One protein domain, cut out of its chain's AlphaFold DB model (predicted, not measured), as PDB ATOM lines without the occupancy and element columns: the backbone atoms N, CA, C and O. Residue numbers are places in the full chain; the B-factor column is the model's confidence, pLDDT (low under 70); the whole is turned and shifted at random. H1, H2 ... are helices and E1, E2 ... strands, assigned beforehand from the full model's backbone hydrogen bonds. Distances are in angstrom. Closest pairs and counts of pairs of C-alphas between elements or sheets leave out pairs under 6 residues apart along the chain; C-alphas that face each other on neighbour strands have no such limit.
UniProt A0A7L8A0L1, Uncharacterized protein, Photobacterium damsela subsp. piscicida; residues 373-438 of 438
ATOM      1  N   HIS A 373     135.690  41.423 -10.250       88.69
ATOM      2  CA  HIS A 373     134.450  41.429  -9.491       88.69
ATOM      3  C   HIS A 373     133.241  41.568 -10.420       88.69
ATOM      4  O   HIS A 373     133.374  42.042 -11.547       88.69
ATOM      5  N   ASP A 374     132.077  41.131  -9.947       87.44
ATOM      6  CA  ASP A 374     130.788  41.281 -10.631       87.44
ATOM      7  C   ASP A 374     129.705  41.620  -9.601       87.44
ATOM      8  O   ASP A 374     129.807  41.238  -8.429       87.44
ATOM      9  N   VAL A 375     128.684  42.347 -10.047       84.38
ATOM     10  CA  VAL A 375     127.535  42.747  -9.231       84.38
ATOM     11  C   VAL A 375     126.275  42.190  -9.882       84.38
ATOM     12  O   VAL A 375     125.875  42.628 -10.959       84.38
ATOM     13  N   ASP A 376     125.636  41.234  -9.211       80.25
ATOM     14  CA  ASP A 376     124.373  40.633  -9.641       80.25
ATOM     15  C   ASP A 376     123.279  40.931  -8.607       80.25
ATOM     16  O   ASP A 376     123.192  40.316  -7.537       80.25
ATOM     17  N   GLY A 377     122.475  41.958  -8.893       80.81
ATOM     18  CA  GLY A 377     121.491  42.491  -7.954       80.81
ATOM     19  C   GLY A 377     122.154  43.037  -6.686       80.81
ATOM     20  O   GLY A 377     122.881  44.027  -6.735       80.81
ATOM     21  N   ASP A 378     121.888  42.393  -5.549       83.88
ATOM     22  CA  ASP A 378     122.488  42.744  -4.255       83.88
ATOM     23  C   ASP A 378     123.749  41.919  -3.936       83.88
ATOM     24  O   ASP A 378     124.331  42.103  -2.868       83.88
ATOM     25  N   LEU A 379     124.169  40.986  -4.796       85.88
ATOM     26  CA  LEU A 379     125.360  40.170  -4.572       85.88
ATOM     27  C   LEU A 379     126.575  40.785  -5.273       85.88
ATOM     28  O   LEU A 379     126.601  40.904  -6.493       85.88
ATOM     29  N   LEU A 380     127.610  41.092  -4.497       87.31
ATOM     30  CA  LEU A 380     128.949  41.388  -4.986       87.31
ATOM     31  C   LEU A 380     129.813  40.131  -4.880       87.31
ATOM     32  O   LEU A 380     129.966  39.550  -3.800       87.31
ATOM     33  N   VAL A 381     130.421  39.752  -5.997       87.88
ATOM     34  CA  VAL A 381     131.389  38.657  -6.083       87.88
ATOM     35  C   VAL A 381     132.759  39.254  -6.336       87.88
ATOM     36  O   VAL A 381     132.915  40.048  -7.255       87.88
ATOM     37  N   VAL A 382     133.754  38.884  -5.534       87.19
ATOM     38  CA  VAL A 382     135.130  39.380  -5.664       87.19
ATOM     39  C   VAL A 382     136.082  38.198  -5.722       87.19
ATOM     40  O   VAL A 382     136.157  37.421  -4.773       87.19
ATOM     41  N   GLN A 383     136.835  38.072  -6.810       84.38
ATOM     42  CA  GLN A 383     137.901  37.084  -6.918       84.38
ATOM     43  C   GLN A 383     139.179  37.637  -6.274       84.38
ATOM     44  O   GLN A 383     139.601  38.760  -6.568       84.38
ATOM     45  N   ASN A 384     139.774  36.855  -5.373       71.56
ATOM     46  CA  ASN A 384     141.066  37.172  -4.767       71.56
ATOM     47  C   ASN A 384     142.172  37.156  -5.849       71.56
ATOM     48  O   ASN A 384     142.016  36.507  -6.882       71.56
ATOM     49  N   ARG A 385     143.270  37.908  -5.684       69.56
ATOM     50  CA  ARG A 385     144.355  37.905  -6.691       69.56
ATOM     51  C   ARG A 385     145.397  36.827  -6.429       69.56
ATOM     52  O   ARG A 385     146.059  36.393  -7.370       69.56
ATOM     53  N   ILE A 386     145.573  36.438  -5.171       64.75
ATOM     54  CA  ILE A 386     146.517  35.403  -4.735       64.75
ATOM     55  C   ILE A 386     145.868  34.011  -4.753       64.75
ATOM     56  O   ILE A 386     146.574  33.019  -4.931       64.75
ATOM     57  N   ASP A 387     144.546  33.944  -4.595       63.16
ATOM     58  CA  ASP A 387     143.766  32.704  -4.589       63.16
ATOM     59  C   ASP A 387     142.746  32.692  -5.736       63.16
ATOM     60  O   ASP A 387     142.211  33.735  -6.107       63.16
ATOM     61  N   GLU A 388     142.448  31.521  -6.299       63.22
ATOM     62  CA  GLU A 388     141.328  31.403  -7.240       63.22
ATOM     63  C   GLU A 388     139.976  31.578  -6.527       63.22
ATOM     64  O   GLU A 388     138.976  31.879  -7.182       63.22
ATOM     65  N   ASP A 389     139.958  31.443  -5.198       69.88
ATOM     66  CA  ASP A 389     138.762  31.539  -4.376       69.88
ATOM     67  C   ASP A 389     138.061  32.906  -4.470       69.88
ATOM     68  O   ASP A 389     138.644  33.994  -4.350       69.88
ATOM     69  N   CYS A 390     136.743  32.830  -4.630       81.31
ATOM     70  CA  CYS A 390     135.857  33.982  -4.640       81.31
ATOM     71  C   CYS A 390     135.312  34.281  -3.239       81.31
ATOM     72  O   CYS A 390     134.980  33.384  -2.464       81.31
ATOM     73  N   ARG A 391     135.171  35.569  -2.928       83.75
ATOM     74  CA  ARG A 391     134.457  36.072  -1.750       83.75
ATOM     75  C   ARG A 391     133.129  36.676  -2.178       83.75
ATOM     76  O   ARG A 391     133.051  37.343  -3.209       83.75
ATOM     77  N   PHE A 392     132.112  36.472  -1.353       86.75
ATOM     78  CA  PHE A 392     130.742  36.872  -1.643       86.75
ATOM     79  C   PHE A 392     130.265  37.851  -0.589       86.75
ATOM     80  O   PHE A 392     130.477  37.647   0.609       86.75
ATOM     81  N   TYR A 393     129.608  38.910  -1.043       86.94
ATOM     82  CA  TYR A 393     129.058  39.924  -0.167       86.94
ATOM     83  C   TYR A 393     127.651  40.295  -0.597       86.94
ATOM     84  O   TYR A 393     127.405  40.531  -1.774       86.94
ATOM     85  N   LYS A 394     126.730  40.408   0.355       86.25
ATOM     86  CA  LYS A 394     125.368  40.863   0.092       86.25
ATOM     87  C   LYS A 394     125.194  42.306   0.535       86.25
ATOM     88  O   LYS A 394     125.597  42.679   1.636       86.25
ATOM     89  N   LYS A 395     124.599  43.116  -0.333       80.94
ATOM     90  CA  LYS A 395     124.311  44.522  -0.102       80.94
ATOM     91  C   LYS A 395     123.078  44.650   0.785       80.94
ATOM     92  O   LYS A 395     121.976  44.266   0.408       80.94
ATOM     93  N   THR A 396     123.251  45.233   1.964       74.44
ATOM     94  CA  THR A 396     122.160  45.596   2.872       74.44
ATOM     95  C   THR A 396     122.404  47.013   3.380       74.44
ATOM     96  O   THR A 396     123.495  47.377   3.803       74.44
ATOM     97  N   ASN A 397     121.400  47.890   3.281       68.88
ATOM     98  CA  ASN A 397     121.501  49.280   3.755       68.88
ATOM     99  C   ASN A 397     122.725  50.075   3.239       68.88
ATOM    100  O   ASN A 397     123.211  50.969   3.933       68.88
ATOM    101  N   ASN A 398     123.149  49.828   1.995       68.50
ATOM    102  CA  ASN A 398     124.338  50.424   1.365       68.50
ATOM    103  C   ASN A 398     125.684  49.984   1.975       68.50
ATOM    104  O   ASN A 398     126.677  50.694   1.841       68.50
ATOM    105  N   GLN A 399     125.723  48.834   2.639       68.38
ATOM    106  CA  GLN A 399     126.938  48.188   3.128       68.38
ATOM    107  C   GLN A 399     126.971  46.741   2.646       68.38
ATOM    108  O   GLN A 399     125.935  46.177   2.294       68.38
ATOM    109  N   TYR A 400     128.168  46.165   2.606       76.06
ATOM    110  CA  TYR A 400     128.383  44.784   2.201       76.06
ATOM    111  C   TYR A 400     128.606  43.898   3.424       76.06
ATOM    112  O   TYR A 400     129.504  44.147   4.230       76.06
ATOM    113  N   GLU A 401     127.818  42.835   3.538       82.81
ATOM    114  CA  GLU A 401     127.972  41.798   4.557       82.81
ATOM    115  C   GLU A 401     128.523  40.530   3.909       82.81
ATOM    116  O   GLU A 401     128.070  40.141   2.838       82.81
ATOM    117  N   SER A 402     129.522  39.902   4.535       84.62
ATOM    118  CA  SER A 402     130.112  38.658   4.023       84.62
ATOM    119  C   SER A 402     129.074  37.544   4.030       84.62
ATOM    120  O   SER A 402     128.378  37.364   5.027       84.62
ATOM    121  N   VAL A 403     129.021  36.781   2.945       86.00
ATOM    122  CA  VAL A 403     128.126  35.637   2.776       86.00
ATOM    123  C   VAL A 403     128.959  34.414   2.423       86.00
ATOM    124  O   VAL A 403     129.886  34.499   1.618       86.00
ATOM    125  N   ASP A 404     128.644  33.273   3.028       81.25
ATOM    126  CA  ASP A 404     129.278  32.013   2.655       81.25
ATOM    127  C   ASP A 404     128.697  31.488   1.338       81.25
ATOM    128  O   ASP A 404     127.497  31.586   1.083       81.25
ATOM    129  N   VAL A 405     129.522  30.820   0.524       79.31
ATOM    130  CA  VAL A 405     129.081  30.192  -0.742       79.31
ATOM    131  C   VAL A 405     127.878  29.273  -0.524       79.31
ATOM    132  O   VAL A 405     127.007  29.154  -1.381       79.31
ATOM    133  N   SER A 406     127.813  28.636   0.652       77.38
ATOM    134  CA  SER A 406     126.738  27.725   1.045       77.38
ATOM    135  C   SER A 406     125.359  28.392   1.174       77.38
ATOM    136  O   SER A 406     124.354  27.681   1.105       77.38
ATOM    137  N   GLU A 407     125.304  29.720   1.278       79.94
ATOM    138  CA  GLU A 407     124.076  30.514   1.384       79.94
ATOM    139  C   GLU A 407     123.551  31.009   0.024       79.94
ATOM    140  O   GLU A 407     122.411  31.467  -0.059       79.94
ATOM    141  N   LEU A 408     124.343  30.892  -1.049       81.38
ATOM    142  CA  LEU A 408     123.906  31.221  -2.412       81.38
ATOM    143  C   LEU A 408     122.951  30.146  -2.938       81.38
ATOM    144  O   LEU A 408     123.148  28.966  -2.647       81.38
ATOM    145  N   ASP A 409     121.948  30.496  -3.736       81.50
ATOM    146  CA  ASP A 409     121.117  29.477  -4.384       81.50
ATOM    147  C   ASP A 409     121.892  28.717  -5.484       81.50
ATOM    148  O   ASP A 409     122.974  29.120  -5.912       81.50
ATOM    149  N   TYR A 410     121.385  27.550  -5.891       80.06
ATOM    150  CA  TYR A 410     122.074  26.699  -6.869       80.06
ATOM    151  C   TYR A 410     122.148  27.335  -8.263       80.06
ATOM    152  O   TYR A 410     123.162  27.185  -8.933       80.06
ATOM    153  N   GLU A 411     121.105  28.054  -8.684       79.88
ATOM    154  CA  GLU A 411     121.038  28.668 -10.017       79.88
ATOM    155  C   GLU A 411     122.066  29.801 -10.163       79.88
ATOM    156  O   GLU A 411     122.748  29.896 -11.183       79.88
ATOM    157  N   LEU A 412     122.241  30.617  -9.121       81.00
ATOM    158  CA  LEU A 412     123.236  31.683  -9.075       81.00
ATOM    159  C   LEU A 412     124.660  31.128  -9.014       81.00
ATOM    160  O   LEU A 412     125.554  31.682  -9.648       81.00
ATOM    161  N   ARG A 413     124.885  30.016  -8.301       81.75
ATOM    162  CA  ARG A 413     126.192  29.335  -8.308       81.75
ATOM    163  C   ARG A 413     126.554  28.834  -9.702       81.75
ATOM    164  O   ARG A 413     127.649  29.134 -10.164       81.75
ATOM    165  N   ASP A 414     125.641  28.134 -10.374       79.38
ATOM    166  CA  ASP A 414     125.873  27.628 -11.733       79.38
ATOM    167  C   ASP A 414     126.153  28.796 -12.705       79.38
ATOM    168  O   ASP A 414     127.119  28.752 -13.462       79.38
ATOM    169  N   SER A 415     125.396  29.897 -12.603       83.12
ATOM    170  CA  SER A 415     125.623  31.130 -13.382       83.12
ATOM    171  C   SER A 415     127.008  31.754 -13.143       83.12
ATOM    172  O   SER A 415     127.671  32.203 -14.081       83.12
ATOM    173  N   LEU A 416     127.480  31.783 -11.894       82.50
ATOM    174  CA  LEU A 416     128.798  32.325 -11.550       82.50
ATOM    175  C   LEU A 416     129.945  31.411 -12.012       82.50
ATOM    176  O   LEU A 416     130.963  31.921 -12.487       82.50
ATOM    177  N   GLU A 417     129.784  30.083 -11.935       80.25
ATOM    178  CA  GLU A 417     130.743  29.128 -12.512       80.25
ATOM    179  C   GLU A 417     130.813  29.269 -14.043       80.25
ATOM    180  O   GLU A 417     131.915  29.317 -14.596       80.25
ATOM    181  N   ASP A 418     129.671  29.432 -14.724       82.00
ATOM    182  CA  ASP A 418     129.605  29.672 -16.174       82.00
ATOM    183  C   ASP A 418     130.315  30.978 -16.584       82.00
ATOM    184  O   ASP A 418     130.940  31.050 -17.645       82.00
ATOM    185  N   LYS A 419     130.286  32.004 -15.721       79.56
ATOM    186  CA  LYS A 419     131.054  33.257 -15.876       79.56
ATOM    187  C   LYS A 419     132.549  33.112 -15.541       79.56
ATOM    188  O   LYS A 419     133.311  34.070 -15.689       79.56
ATOM    189  N   GLY A 420     132.995  31.935 -15.101       75.81
ATOM    190  CA  GLY A 420     134.396  31.640 -14.802       75.81
ATOM    191  C   GLY A 420     134.867  32.126 -13.428       75.81
ATOM    192  O   GLY A 420     136.036  32.501 -13.288       75.81
ATOM    193  N   TYR A 421     133.980  32.170 -12.428       79.69
ATOM    194  CA  TYR A 421     134.350  32.334 -11.017       79.69
ATOM    195  C   TYR A 421     134.596  30.965 -10.369       79.69
ATOM    196  O   TYR A 421     133.776  30.058 -10.492       79.69
ATOM    197  N   ASN A 422     135.720  30.803  -9.663       75.69
ATOM    198  CA  ASN A 422     136.000  29.586  -8.903       75.69
ATOM    199  C   ASN A 422     135.385  29.719  -7.499       75.69
ATOM    200  O   ASN A 422     135.849  30.491  -6.659       75.69
ATOM    201  N   LEU A 423     134.294  28.990  -7.260       74.31
ATOM    202  CA  LEU A 423     133.511  29.073  -6.022       74.31
ATOM    203  C   LEU A 423     134.113  28.263  -4.851       74.31
ATOM    204  O   LEU A 423     133.440  28.081  -3.835       74.31
ATOM    205  N   GLY A 424     135.355  27.776  -4.977       63.53
ATOM    206  CA  GLY A 424     136.032  26.976  -3.955       63.53
ATOM    207  C   GLY A 424     135.376  25.605  -3.720       63.53
ATOM    208  O   GLY A 424     134.259  25.304  -4.152       63.53
ATOM    209  N   GLU A 425     136.074  24.692  -3.042       51.75
ATOM    210  CA  GLU A 425     135.590  23.322  -2.832       51.75
ATOM    211  C   GLU A 425     134.449  23.223  -1.791       51.75
ATOM    212  O   GLU A 425     134.627  22.700  -0.695       51.75
ATOM    213  N   LEU A 426     133.205  23.485  -2.201       49.66
ATOM    214  CA  LEU A 426     132.045  22.731  -1.678       49.66
ATOM    215  C   LEU A 426     132.059  21.252  -2.149       49.66
ATOM    216  O   LEU A 426     131.183  20.453  -1.804       49.66
ATOM    217  N   ARG A 427     133.070  20.866  -2.946       46.16
ATOM    218  CA  ARG A 427     133.227  19.546  -3.573       46.16
ATOM    219  C   ARG A 427     133.844  18.459  -2.687       46.16
ATOM    220  O   ARG A 427     133.773  17.300  -3.091       46.16
ATOM    221  N   LYS A 428     134.388  18.747  -1.496       43.28
ATOM    222  CA  LYS A 428     135.004  17.680  -0.674       43.28
ATOM    223  C   LYS A 428     134.046  16.864   0.200       43.28
ATOM    224  O   LYS A 428     134.344  15.696   0.431       43.28
ATOM    225  N   ASP A 429     132.862  17.369   0.557       37.12
ATOM    226  CA  ASP A 429     132.022  16.686   1.564       37.12
ATOM    227  C   ASP A 429     130.708  16.052   1.063       37.12
ATOM    228  O   ASP A 429     130.028  15.373   1.832       37.12
ATOM    229  N   SER A 430     130.336  16.173  -0.220       37.94
ATOM    230  CA  SER A 430     128.997  15.733  -0.680       37.94
ATOM    231  C   SER A 430     128.945  14.665  -1.785       37.94
ATOM    232  O   SER A 430     127.853  14.237  -2.166       37.94
ATOM    233  N   GLN A 431     130.079  14.112  -2.242       38.31
ATOM    234  CA  GLN A 431     130.090  12.954  -3.158       38.31
ATOM    235  C   GLN A 431     130.380  11.603  -2.478       38.31
ATOM    236  O   GLN A 431     131.003  10.719  -3.060       38.31
ATOM    237  N   ILE A 432     129.783  11.337  -1.311       39.72
ATOM    238  CA  ILE A 432     129.387   9.956  -0.971       39.72
ATOM    239  C   ILE A 432     128.004   9.714  -1.590       39.72
ATOM    240  O   ILE A 432     126.991   9.535  -0.912       39.72
ATOM    241  N   ARG A 433     127.944   9.697  -2.929       37.53
ATOM    242  CA  ARG A 433     126.816   9.083  -3.639       37.53
ATOM    243  C   ARG A 433     126.857   7.598  -3.304       37.53
ATOM    244  O   ARG A 433     127.637   6.836  -3.871       37.53
ATOM    245  N   ARG A 434     126.014   7.194  -2.350       38.50
ATOM    246  CA  ARG A 434     125.679   5.797  -2.070       38.50
ATOM    247  C   ARG A 434     125.428   5.079  -3.399       38.50
ATOM    248  O   ARG A 434     124.353   5.204  -3.981       38.50
ATOM    249  N   LYS A 435     126.395   4.277  -3.853       36.97
ATOM    250  CA  LYS A 435     126.119   3.155  -4.752       36.97
ATOM    251  C   LYS A 435     125.187   2.221  -3.984       36.97
ATOM    252  O   LYS A 435     125.645   1.384  -3.211       36.97
ATOM    253  N   ARG A 436     123.872   2.377  -4.172       40.75
ATOM    254  CA  ARG A 436     122.935   1.271  -3.964       40.75
ATOM    255  C   ARG A 436     123.372   0.178  -4.939       40.75
ATOM    256  O   ARG A 436     123.214   0.336  -6.146       40.75
ATOM    257  N   ARG A 437     124.022  -0.865  -4.424       39.25
ATOM    258  CA  ARG A 437     124.146  -2.128  -5.155       39.25
ATOM    259  C   ARG A 437     122.783  -2.837  -5.099       39.25
ATOM    260  O   ARG A 437     122.105  -2.672  -4.081       39.25
ATOM    261  N   PRO A 438     122.384  -3.553  -6.163       47.59
ATOM    262  CA  PRO A 438     121.325  -4.553  -6.082       47.59
ATOM    263  C   PRO A 438     121.605  -5.582  -4.986       47.59
ATOM    264  O   PRO A 438     122.805  -5.891  -4.775       47.59
TER     265      PRO A 438
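This is residues 373 to 438 of the 438 residues of an uncharacterized protein of Photobacterium damsela subsp. piscicida (UniProt A0A7L8A0L1). What shape do these atoms make? A small, strongly twisted sheet of four strands, E1 to E4, folded back and forth, forms with the one helix, H1, a small body, from which residues 427 to 438 stick out as a long free tail. What is it built of? The printed part has 66 residues, with four named strands and then one named helix along the chain; the sheet's order is E1, E2, E3, E4, antiparallel throughout, and the class is mixed, helices and strands, though under half of the residues are in named elements. How large is it? The whole is loose, with a radius of gyration of the C-alphas of 14.6 A, and spans 55 by 27 by 19 A, the tail making the length.

How does the sheet begin? E1, residues 373 to 376, and E2, residues 379 to 383, form an antiparallel hairpin at 162 degrees, with N 374 and O 381 3.0 A apart, within hydrogen-bond range. What comes next in it? E3, residues 390 to 396, forms a hairpin with E2 at 154 degrees, N 380 and O 393 being 2.8 A apart. E4, residues 399 to 403, forms one with E3 at 134 degrees, with N 394 and O 401 2.8 A apart; the four strands are a meander, each the antiparallel neighbour of the one before, and the edge strands E1 and E4 are apart. Where is the helix? H1, residues 410 to 418, is only just on the sheet, with 5 pairs of C-alphas within 10 A, and only grazes it with residues 412 to 416. In H1 every O i to N i+4 pair is within hydrogen-bond range.

Where do the strands lie? E1 begins at C-alpha 373, (134.450, 41.429, -9.491), and E2 follows, 13.1 A long. E3 is the longest strand, 19.5 A from C-alpha 390 to C-alpha 396, and E4 measures 12.6 A. Where is the helix found? H1 runs 12.3 A from C-alpha 410 at (122.074, 26.699, -6.869) to C-alpha 418 at (129.605, 29.672, -16.174).

How far does it reach? The two C-alphas farthest apart are those of Asn 398 and Pro 438, at 55.6 A, and without the free tail the body spans 29 by 26 by 18 A. Are there cuts or long links? The printed part has no cut, and no link is long; residues 419 to 438, the last being the chain's last residue, hold no named element. Where is confidence low? The model's mean pLDDT over the printed part is 71.2, and residues 385 to 389, 397 to 399 and 424 to 438 are under 70.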